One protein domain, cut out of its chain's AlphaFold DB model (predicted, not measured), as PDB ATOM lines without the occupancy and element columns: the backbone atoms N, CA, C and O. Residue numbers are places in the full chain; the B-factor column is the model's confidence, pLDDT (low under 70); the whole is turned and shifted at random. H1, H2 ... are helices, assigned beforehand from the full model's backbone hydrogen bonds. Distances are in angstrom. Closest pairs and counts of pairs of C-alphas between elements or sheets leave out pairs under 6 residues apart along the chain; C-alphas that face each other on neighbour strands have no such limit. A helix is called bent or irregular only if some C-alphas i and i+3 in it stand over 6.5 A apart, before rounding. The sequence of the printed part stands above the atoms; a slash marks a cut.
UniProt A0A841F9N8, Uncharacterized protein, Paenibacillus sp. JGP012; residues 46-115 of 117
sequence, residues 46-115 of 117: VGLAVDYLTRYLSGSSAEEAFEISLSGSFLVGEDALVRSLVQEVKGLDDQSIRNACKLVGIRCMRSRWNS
ATOM      1  N   VAL A  46     159.644 135.657 103.401       91.56
ATOM      2  CA  VAL A  46     158.941 136.903 103.065       91.56
ATOM      3  C   VAL A  46     157.796 136.625 102.090       91.56
ATOM      4  O   VAL A  46     156.663 137.018 102.348       91.56
ATOM      5  N   GLY A  47     158.047 135.866 101.019       91.62
ATOM      6  CA  GLY A  47     157.009 135.504 100.050       91.62
ATOM      7  C   GLY A  47     155.844 134.721 100.667       91.62
ATOM      8  O   GLY A  47     154.691 134.957 100.321       91.62
ATOM      9  N   LEU A  48     156.126 133.825 101.617       91.94
ATOM     10  CA  LEU A  48     155.090 133.098 102.354       91.94
ATOM     11  C   LEU A  48     154.310 134.001 103.322       91.94
ATOM     12  O   LEU A  48     153.095 133.854 103.431       91.94
ATOM     13  N   ALA A  49     154.977 134.936 104.004       93.94
ATOM     14  CA  ALA A  49     154.305 135.915 104.859       93.94
ATOM     15  C   ALA A  49     153.356 136.800 104.042       93.94
ATOM     16  O   ALA A  49     152.205 136.982 104.434       93.94
ATOM     17  N   VAL A  50     153.801 137.264 102.870       94.69
ATOM     18  CA  VAL A  50     152.967 138.023 101.928       94.69
ATOM     19  C   VAL A  50     151.780 137.187 101.441       94.69
ATOM     20  O   VAL A  50     150.653 137.673 101.474       94.69
ATOM     21  N   ASP A  51     151.992 135.928 101.042       93.88
ATOM     22  CA  ASP A  51     150.919 135.011 100.621       93.88
ATOM     23  C   ASP A  51     149.843 134.846 101.710       93.88
ATOM     24  O   ASP A  51     148.648 134.977 101.447       93.88
ATOM     25  N   TYR A  52     150.258 134.616 102.955       94.62
ATOM     26  CA  TYR A  52     149.342 134.415 104.077       94.62
ATOM     27  C   TYR A  52     148.587 135.690 104.454       94.62
ATOM     28  O   TYR A  52     147.367 135.653 104.608       94.62
ATOM     29  N   LEU A  53     149.282 136.827 104.547       95.69
ATOM     30  CA  LEU A  53     148.642 138.119 104.797       95.69
ATOM     31  C   LEU A  53     147.669 138.488 103.669       95.69
ATOM     32  O   LEU A  53     146.594 139.014 103.936       95.69
ATOM     33  N   THR A  54     147.987 138.145 102.419       95.38
ATOM     34  CA  THR A  54     147.079 138.358 101.283       95.38
ATOM     35  C   THR A  54     145.800 137.533 101.431       95.38
ATOM     36  O   THR A  54     144.715 138.056 101.181       95.38
ATOM     37  N   ARG A  55     145.886 136.269 101.879       94.50
ATOM     38  CA  ARG A  55     144.694 135.451 102.182       94.50
ATOM     39  C   ARG A  55     143.848 136.076 103.285       94.50
ATOM     40  O   ARG A  55     142.641 136.212 103.107       94.50
ATOM     41  N   TYR A  56     144.488 136.499 104.373       95.00
ATOM     42  CA  TYR A  56     143.822 137.183 105.480       95.00
ATOM     43  C   TYR A  56     143.061 138.433 105.004       95.00
ATOM     44  O   TYR A  56     141.866 138.576 105.247       95.00
ATOM     45  N   LEU A  57     143.708 139.294 104.216       94.56
ATOM     46  CA  LEU A  57     143.071 140.497 103.664       94.56
ATOM     47  C   LEU A  57     141.986 140.204 102.625       94.56
ATOM     48  O   LEU A  57     141.083 141.013 102.436       94.56
ATOM     49  N   SER A  58     142.058 139.050 101.960       95.19
ATOM     50  CA  SER A  58     141.049 138.602 100.993       95.19
ATOM     51  C   SER A  58     139.794 138.021 101.657       95.19
ATOM     52  O   SER A  58     138.891 137.569 100.951       95.19
ATOM     53  N   GLY A  59     139.717 138.037 102.992       93.19
ATOM     54  CA  GLY A  59     138.533 137.656 103.761       93.19
ATOM     55  C   GLY A  59     138.658 136.349 104.547       93.19
ATOM     56  O   GLY A  59     137.700 135.983 105.222       93.19
ATOM     57  N   SER A  60     139.796 135.651 104.488       94.31
ATOM     58  CA  SER A  60     140.056 134.510 105.379       94.31
ATOM     59  C   SER A  60     140.328 134.982 106.807       94.31
ATOM     60  O   SER A  60     140.892 136.056 107.020       94.31
ATOM     61  N   SER A  61     139.986 134.159 107.800       94.69
ATOM     62  CA  SER A  61     140.401 134.436 109.182       94.69
ATOM     63  C   SER A  61     141.922 134.307 109.339       94.69
ATOM     64  O   SER A  61     142.601 133.685 108.515       94.69
ATOM     65  N   ALA A  62     142.487 134.898 110.397       93.12
ATOM     66  CA  ALA A  62     143.913 134.750 110.684       93.12
ATOM     67  C   ALA A  62     144.252 133.278 110.985       93.12
ATOM     68  O   ALA A  62     145.275 132.760 110.544       93.12
ATOM     69  N   GLU A  63     143.358 132.561 111.658       93.00
ATOM     70  CA  GLU A  63     143.499 131.138 111.945       93.00
ATOM     71  C   GLU A  63     143.553 130.294 110.667       93.00
ATOM     72  O   GLU A  63     144.415 129.424 110.550       93.00
ATOM     73  N   GLU A  64     142.686 130.574 109.690       93.56
ATOM     74  CA  GLU A  64     142.688 129.895 108.388       93.56
ATOM     75  C   GLU A  64     143.935 130.240 107.570       93.56
ATOM     76  O   GLU A  64     144.599 129.356 107.025       93.56
ATOM     77  N   ALA A  65     144.300 131.523 107.505       94.62
ATOM     78  CA  ALA A  65     145.462 131.970 106.745       94.62
ATOM     79  C   ALA A  65     146.771 131.348 107.267       94.62
ATOM     80  O   ALA A  65     147.657 131.013 106.475       94.62
ATOM     81  N   PHE A  66     146.875 131.149 108.586       93.69
ATOM     82  CA  PHE A  66     148.047 130.600 109.271       93.69
ATOM     83  C   PHE A  66     147.870 129.137 109.727       93.69
ATOM     84  O   PHE A  66     148.686 128.639 110.508       93.69
ATOM     85  N   GLU A  67     146.883 128.399 109.205       92.25
ATOM     86  CA  GLU A  67     146.558 127.021 109.623       92.25
ATOM     87  C   GLU A  67     147.771 126.079 109.560       92.25
ATOM     88  O   GLU A  67     148.006 125.253 110.445       92.25
ATOM     89  N   ILE A  68     148.603 126.222 108.527       89.12
ATOM     90  CA  ILE A  68     149.800 125.387 108.366       89.12
ATOM     91  C   ILE A  68     150.837 125.695 109.456       89.12
ATOM     92  O   ILE A  68     151.545 124.788 109.899       89.12
ATOM     93  N   SER A  69     150.937 126.951 109.898       90.06
ATOM     94  CA  SER A  69     151.817 127.344 111.003       90.06
ATOM     95  C   SER A  69     151.293 126.817 112.339       90.06
ATOM     96  O   SER A  69     152.078 126.278 113.117       90.06
ATOM     97  N   LEU A  70     149.975 126.869 112.561       90.31
ATOM     98  CA  LEU A  70     149.305 126.237 113.707       90.31
ATOM     99  C   LEU A  70     149.492 124.713 113.711       90.31
ATOM    100  O   LEU A  70     149.777 124.113 114.736       90.31
ATOM    101  N   SER A  71     149.426 124.064 112.554       87.56
ATOM    102  CA  SER A  71     149.710 122.628 112.449       87.56
ATOM    103  C   SER A  71     151.181 122.307 112.747       87.56
ATOM    104  O   SER A  71     151.501 121.245 113.277       87.56
ATOM    105  N   GLY A  72     152.093 123.216 112.388       83.38
ATOM    106  CA  GLY A  72     153.521 123.096 112.681       83.38
ATOM    107  C   GLY A  72     153.854 123.295 114.161       83.38
ATOM    108  O   GLY A  72     154.757 122.629 114.664       83.38
ATOM    109  N   SER A  73     153.110 124.151 114.867       86.50
ATOM    110  CA  SER A  73     153.336 124.458 116.287       86.50
ATOM    111  C   SER A  73     153.232 123.213 117.170       86.50
ATOM    112  O   SER A  73     154.038 123.042 118.084       86.50
ATOM    113  N   PHE A  74     152.303 122.307 116.849       81.44
ATOM    114  CA  PHE A  74     152.103 121.052 117.571       81.44
ATOM    115  C   PHE A  74     153.348 120.157 117.536       81.44
ATOM    116  O   PHE A  74     153.667 119.501 118.523       81.44
ATOM    117  N   LEU A  75     154.087 120.161 116.421       80.56
ATOM    118  CA  LEU A  75     155.310 119.368 116.266       80.56
ATOM    119  C   LEU A  75     156.502 119.965 117.027       80.56
ATOM    120  O   LEU A  75     157.398 119.227 117.425       80.56
ATOM    121  N   VAL A  76     156.521 121.287 117.213       81.50
ATOM    122  CA  VAL A  76     157.603 122.012 117.908       81.50
ATOM    123  C   VAL A  76     157.299 122.183 119.406       81.50
ATOM    124  O   VAL A  76     158.202 122.445 120.192       81.50
ATOM    125  N   GLY A  77     156.046 121.987 119.826       83.62
ATOM    126  CA  GLY A  77     155.605 122.176 121.211       83.62
ATOM    127  C   GLY A  77     155.329 123.638 121.582       83.62
ATOM    128  O   GLY A  77     155.215 123.957 122.761       83.62
ATOM    129  N   GLU A  78     155.189 124.528 120.595       86.81
ATOM    130  CA  GLU A  78     155.020 125.979 120.791       86.81
ATOM    131  C   GLU A  78     153.586 126.467 120.505       86.81
ATOM    132  O   GLU A  78     153.364 127.617 120.127       86.81
ATOM    133  N   ASP A  79     152.577 125.612 120.683       87.81
ATOM    134  CA  ASP A  79     151.185 125.928 120.321       87.81
ATOM    135  C   ASP A  79     150.647 127.203 120.992       87.81
ATOM    136  O   ASP A  79     150.034 128.042 120.332       87.81
ATOM    137  N   ALA A  80     150.947 127.405 122.279       90.19
ATOM    138  CA  ALA A  80     150.516 128.593 123.015       90.19
ATOM    139  C   ALA A  80     151.083 129.896 122.421       90.19
ATOM    140  O   ALA A  80     150.362 130.888 122.312       90.19
ATOM    141  N   LEU A  81     152.352 129.877 122.000       89.50
ATOM    142  CA  LEU A  81     153.017 131.022 121.379       89.50
ATOM    143  C   LEU A  81     152.446 131.302 119.986       89.50
ATOM    144  O   LEU A  81     152.202 132.449 119.628       89.50
ATOM    145  N   VAL A  82     152.210 130.264 119.185       91.44
ATOM    146  CA  VAL A  82     151.649 130.446 117.837       91.44
ATOM    147  C   VAL A  82     150.239 131.010 117.906       91.44
ATOM    148  O   VAL A  82     149.916 131.929 117.158       91.44
ATOM    149  N   ARG A  83     149.412 130.529 118.837       92.88
ATOM    150  CA  ARG A  83     148.058 131.054 119.030       92.88
ATOM    151  C   ARG A  83     148.051 132.517 119.455       92.88
ATOM    152  O   ARG A  83     147.250 133.276 118.916       92.88
ATOM    153  N   SER A  84     148.933 132.926 120.371       94.00
ATOM    154  CA  SER A  84     149.013 134.338 120.764       94.00
ATOM    155  C   SER A  84     149.458 135.220 119.597       94.00
ATOM    156  O   SER A  84     148.857 136.262 119.352       94.00
ATOM    157  N   LEU A  85     150.438 134.765 118.811       93.44
ATOM    158  CA  LEU A  85     150.912 135.489 117.633       93.44
ATOM    159  C   LEU A  85     149.831 135.633 116.553       93.44
ATOM    160  O   LEU A  85     149.737 136.699 115.953       93.44
ATOM    161  N   VAL A  86     149.007 134.604 116.317       94.19
ATOM    162  CA  VAL A  86     147.884 134.673 115.360       94.19
ATOM    163  C   VAL A  86     146.837 135.694 115.812       94.19
ATOM    164  O   VAL A  86     146.384 136.491 114.996       94.19
ATOM    165  N   GLN A  87     146.503 135.738 117.106       93.94
ATOM    166  CA  GLN A  87     145.540 136.707 117.656       93.94
ATOM    167  C   GLN A  87     146.014 138.164 117.558       93.94
ATOM    168  O   GLN A  87     145.206 139.097 117.564       93.94
ATOM    169  N   GLU A  88     147.327 138.375 117.493       94.12
ATOM    170  CA  GLU A  88     147.920 139.696 117.309       94.12
ATOM    171  C   GLU A  88     147.940 140.155 115.844       94.12
ATOM    172  O   GLU A  88     148.196 141.332 115.601       94.12
ATOM    173  N   VAL A  89     147.642 139.282 114.872       93.88
ATOM    174  CA  VAL A  89     147.508 139.674 113.461       93.88
ATOM    175  C   VAL A  89     146.138 140.318 113.250       93.88
ATOM    176  O   VAL A  89     145.116 139.642 113.166       93.88
ATOM    177  N   LYS A  90     146.119 141.651 113.175       92.00
ATOM    178  CA  LYS A  90     144.890 142.461 113.057       92.00
ATOM    179  C   LYS A  90     144.798 143.253 111.754       92.00
ATOM    180  O   LYS A  90     143.814 143.957 111.534       92.00
ATOM    181  N   GLY A  91     145.825 143.186 110.913       91.19
ATOM    182  CA  GLY A  91     145.918 143.996 109.707       91.19
ATOM    183  C   GLY A  91     147.302 143.941 109.075       91.19
ATOM    184  O   GLY A  91     147.963 142.904 109.072       91.19
ATOM    185  N   LEU A  92     147.720 145.082 108.533       91.75
ATOM    186  CA  LEU A  92     149.029 145.302 107.909       91.75
ATOM    187  C   LEU A  92     149.912 146.263 108.712       91.75
ATOM    188  O   LEU A  92     150.830 146.868 108.168       91.75
ATOM    189  N   ASP A  93     149.624 146.446 109.996       93.69
ATOM    190  CA  ASP A  93     150.511 147.198 110.871       93.69
ATOM    191  C   ASP A  93     151.835 146.447 111.083       93.69
ATOM    192  O   ASP A  93     151.913 145.219 110.961       93.69
ATOM    193  N   ASP A  94     152.881 147.185 111.445       93.19
ATOM    194  CA  ASP A  94     154.222 146.631 111.625       93.19
ATOM    195  C   ASP A  94     154.259 145.438 112.590       93.19
ATOM    196  O   ASP A  94     155.081 144.531 112.431       93.19
ATOM    197  N   GLN A  95     153.394 145.428 113.611       94.38
ATOM    198  CA  GLN A  95     153.341 144.333 114.571       94.38
ATOM    199  C   GLN A  95     152.727 143.082 113.942       94.38
ATOM    200  O   GLN A  95     153.322 142.006 114.047       94.38
ATOM    201  N   SER A  96     151.614 143.226 113.219       94.56
ATOM    202  CA  SER A  96     151.026 142.141 112.425       94.56
ATOM    203  C   SER A  96     152.028 141.561 111.419       94.56
ATOM    204  O   SER A  96     152.166 140.340 111.334       94.56
ATOM    205  N   ILE A  97     152.791 142.405 110.712       94.00
ATOM    206  CA  ILE A  97     153.803 141.954 109.737       94.00
ATOM    207  C   ILE A  97     154.938 141.191 110.433       94.00
ATOM    208  O   ILE A  97     155.306 140.092 110.008       94.00
ATOM    209  N   ARG A  98     155.472 141.720 111.543       93.44
ATOM    210  CA  ARG A  98     156.507 141.027 112.328       93.44
ATOM    211  C   ARG A  98     156.024 139.669 112.832       93.44
ATOM    212  O   ARG A  98     156.776 138.694 112.779       93.44
ATOM    213  N   ASN A  99     154.784 139.592 113.305       94.00
ATOM    214  CA  ASN A  99     154.196 138.351 113.794       94.00
ATOM    215  C   ASN A  99     153.956 137.352 112.658       94.00
ATOM    216  O   ASN A  99     154.310 136.183 112.807       94.00
ATOM    217  N   ALA A 100     153.481 137.806 111.498       94.19
ATOM    218  CA  ALA A 100     153.340 136.972 110.308       94.19
ATOM    219  C   ALA A 100     154.675 136.336 109.887       94.19
ATOM    220  O   ALA A 100     154.742 135.125 109.667       94.19
ATOM    221  N   CYS A 101     155.763 137.114 109.861       92.94
ATOM    222  CA  CYS A 101     157.101 136.599 109.554       92.94
ATOM    223  C   CYS A 101     157.552 135.507 110.542       92.94
ATOM    224  O   CYS A 101     158.093 134.481 110.123       92.94
ATOM    225  N   LYS A 102     157.285 135.677 111.845       90.75
ATOM    226  CA  LYS A 102     157.582 134.656 112.870       90.75
ATOM    227  C   LYS A 102     156.743 133.392 112.679       90.75
ATOM    228  O   LYS A 102     157.288 132.289 112.682       90.75
ATOM    229  N   LEU A 103     155.436 133.548 112.464       91.75
ATOM    230  CA  LEU A 103     154.494 132.443 112.261       91.75
ATOM    231  C   LEU A 103     154.891 131.569 111.068       91.75
ATOM    232  O   LEU A 103     154.823 130.339 111.129       91.75
ATOM    233  N   VAL A 104     155.340 132.181 109.975       90.94
ATOM    234  CA  VAL A 104     155.792 131.459 108.780       90.94
ATOM    235  C   VAL A 104     157.106 130.707 109.024       90.94
ATOM    236  O   VAL A 104     157.299 129.621 108.474       90.94
ATOM    237  N   GLY A 105     157.986 131.211 109.893       84.81
ATOM    238  CA  GLY A 105     159.209 130.504 110.292       84.81
ATOM    239  C   GLY A 105     158.934 129.131 110.918       84.81
ATOM    240  O   GLY A 105     159.632 128.159 110.619       84.81
ATOM    241  N   ILE A 106     157.862 129.015 111.706       79.56
ATOM    242  CA  ILE A 106     157.479 127.775 112.404       79.56
ATOM    243  C   ILE A 106     157.023 126.694 111.414       79.56
ATOM    244  O   ILE A 106     157.360 125.519 111.574       79.56
ATOM    245  N   ARG A 107     156.368 127.080 110.308       63.75
ATOM    246  CA  ARG A 107     156.042 126.159 109.201       63.75
ATOM    247  C   ARG A 107     157.296 125.482 108.634       63.75
ATOM    248  O   ARG A 107     157.250 124.303 108.279       63.75
ATOM    249  N   CYS A 108     158.404 126.216 108.524       56.06
ATOM    250  CA  CYS A 108     159.639 125.721 107.914       56.06
ATOM    251  C   CYS A 108     160.399 124.706 108.779       56.06
ATOM    252  O   CYS A 108     161.213 123.958 108.241       56.06
ATOM    253  N   MET A 109     160.110 124.577 110.079       52.81
ATOM    254  CA  MET A 109     160.738 123.522 110.889       52.81
ATOM    255  C   MET A 109     160.324 122.108 110.446       52.81
ATOM    256  O   MET A 109     161.030 121.139 110.720       52.81
ATOM    257  N   ARG A 110     159.254 121.981 109.651       42.59
ATOM    258  CA  ARG A 110     158.801 120.711 109.069       42.59
ATOM    259  C   ARG A 110     159.748 120.153 107.991       42.59
ATOM    260  O   ARG A 110     159.865 118.938 107.871       42.59
ATOM    261  N   SER A 111     160.464 120.995 107.231       38.50
ATOM    262  CA  SER A 111     161.432 120.514 106.220       38.50
ATOM    263  C   SER A 111     162.765 120.064 106.826       38.50
ATOM    264  O   SER A 111     163.475 119.260 106.227       38.50
ATOM    265  N   ARG A 112     163.087 120.531 108.037       35.97
ATOM    266  CA  ARG A 112     164.326 120.185 108.746       35.97
ATOM    267  C   ARG A 112     164.229 118.871 109.531       35.97
ATOM    268  O   ARG A 112     165.256 118.268 109.807       35.97
ATOM    269  N   TRP A 113     163.016 118.384 109.802       32.09
ATOM    270  CA  TRP A 113     162.780 117.070 110.417       32.09
ATOM    271  C   TRP A 113     162.768 115.906 109.412       32.09
ATOM    272  O   TRP A 113     163.288 114.840 109.716       32.09
ATOM    273  N   ASN A 114     162.301 116.114 108.175       33.50
ATOM    274  CA  ASN A 114     162.331 115.074 107.128       33.50
ATOM    275  C   ASN A 114     163.710 114.884 106.461       33.50
ATOM    276  O   ASN A 114     163.818 114.191 105.456       33.50
ATOM    277  N   SER A 115     164.759 115.514 106.997       32.19
ATOM    278  CA  SER A 115     166.142 115.317 106.540       32.19
ATOM    279  C   SER A 115     166.894 114.269 107.376       32.19
ATOM    280  O   SER A 115     168.040 113.956 107.057       32.19
TER     281      SER A 115
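What this domain is: This is residues 46 to 115 of the 117 residues of an uncharacterized protein of Paenibacillus sp. JGP012 (UniProt A0A841F9N8). One long helix, H5, runs along one side of a small helical body; H4 folds back beside it, while H1 and H3 cross it steeply, H1 over residues 97 to 104 and H3 over residues 103 to 110. The short H2 packs on H1, across the body from H5, and residues 111 to 115 continue past the contacts with H3. The printed part has 70 residues with five named helices, in the order H1, H2, H3, H4, H5, and no named strand; the class is all helix. The whole is compact, with a radius of gyration of the C-alphas of 11.4 A and spans of 34 by 24 by 20 A.

How they stand to each other: Start with H1, residues 46 to 57. With its residues 52 to 56 alone it touches H2, residues 62 to 65; look at Tyr 52 and Ala 65, whose C-alphas are the closest, 5.3 A apart. H3, residues 67 to 76, is close to H2 but not clearly touching: the closest C-alphas, of Glu 63 and Leu 70, are 7.8 A apart. H4, residues 79 to 87, forms a helical hairpin with H3, at a shallow tilt of 26 degrees, opposite ways; their closest C-alphas, of Ser 73 and Asp 79, are 4.8 A apart. H2 and H4 only just touch, with 3 pairs of C-alphas within 8 A, the closest being Ala 62 and Val 86 at 6.1 A. Now go to H5, residues 94 to 113. With residues 99 to 103 alone it touches H4, and the two form a helical hairpin, opposite ways at 34 degrees, a shallow tilt only just short of steep; the closest C-alphas are those of Leu 85 and Asn 99, 5.8 A apart. With residues 103 to 110 alone it touches H3, the same way at a steep tilt of 57 degrees; the closest C-alphas, of Ser 69 and Arg 107, are 4.7 A apart. With residues 97 to 104 alone it touches H1, opposite ways at a steep tilt of 59 degrees; the closest C-alphas, of Ala 49 and Cys 101, are 5.5 A apart. The helix packing is part aligned, part crossed: 2 of these 4 tilts are shallow. H1 is apart from H3 and H4, and H2 is apart from H5. Every O i to N i+4 pair is within hydrogen-bond range in H1 and H4, against 4 of 6 in H3 and 9 of 16 in H5; H2 is too short for such a pair.

Where its parts are: Find C-alpha 46 at (158.941, 136.903, 103.065), where H1 begins; it runs 16.3 A to C-alpha 57. H2 follows with 4 residues, then H3 with 14.7 A and H4 with 12.5 A. H5 begins at C-alpha 94, (154.222, 146.631, 111.625), and runs 30.8 A to C-alpha 113 at (162.780, 117.070, 110.417). H5 is neither bent nor irregular, but only just: C-alphas 107 and 110 are 6.1 A apart.

The domain as a whole: The two C-alphas farthest apart are those of Asp 93 and Ser 115, at 35.8 A. The printed part has no cut and no long link; three links are tight, and H4 to H5 is short. The mean pLDDT of the printed part is 85.2, and look for low confidence, under 70, in residues 107 to 115.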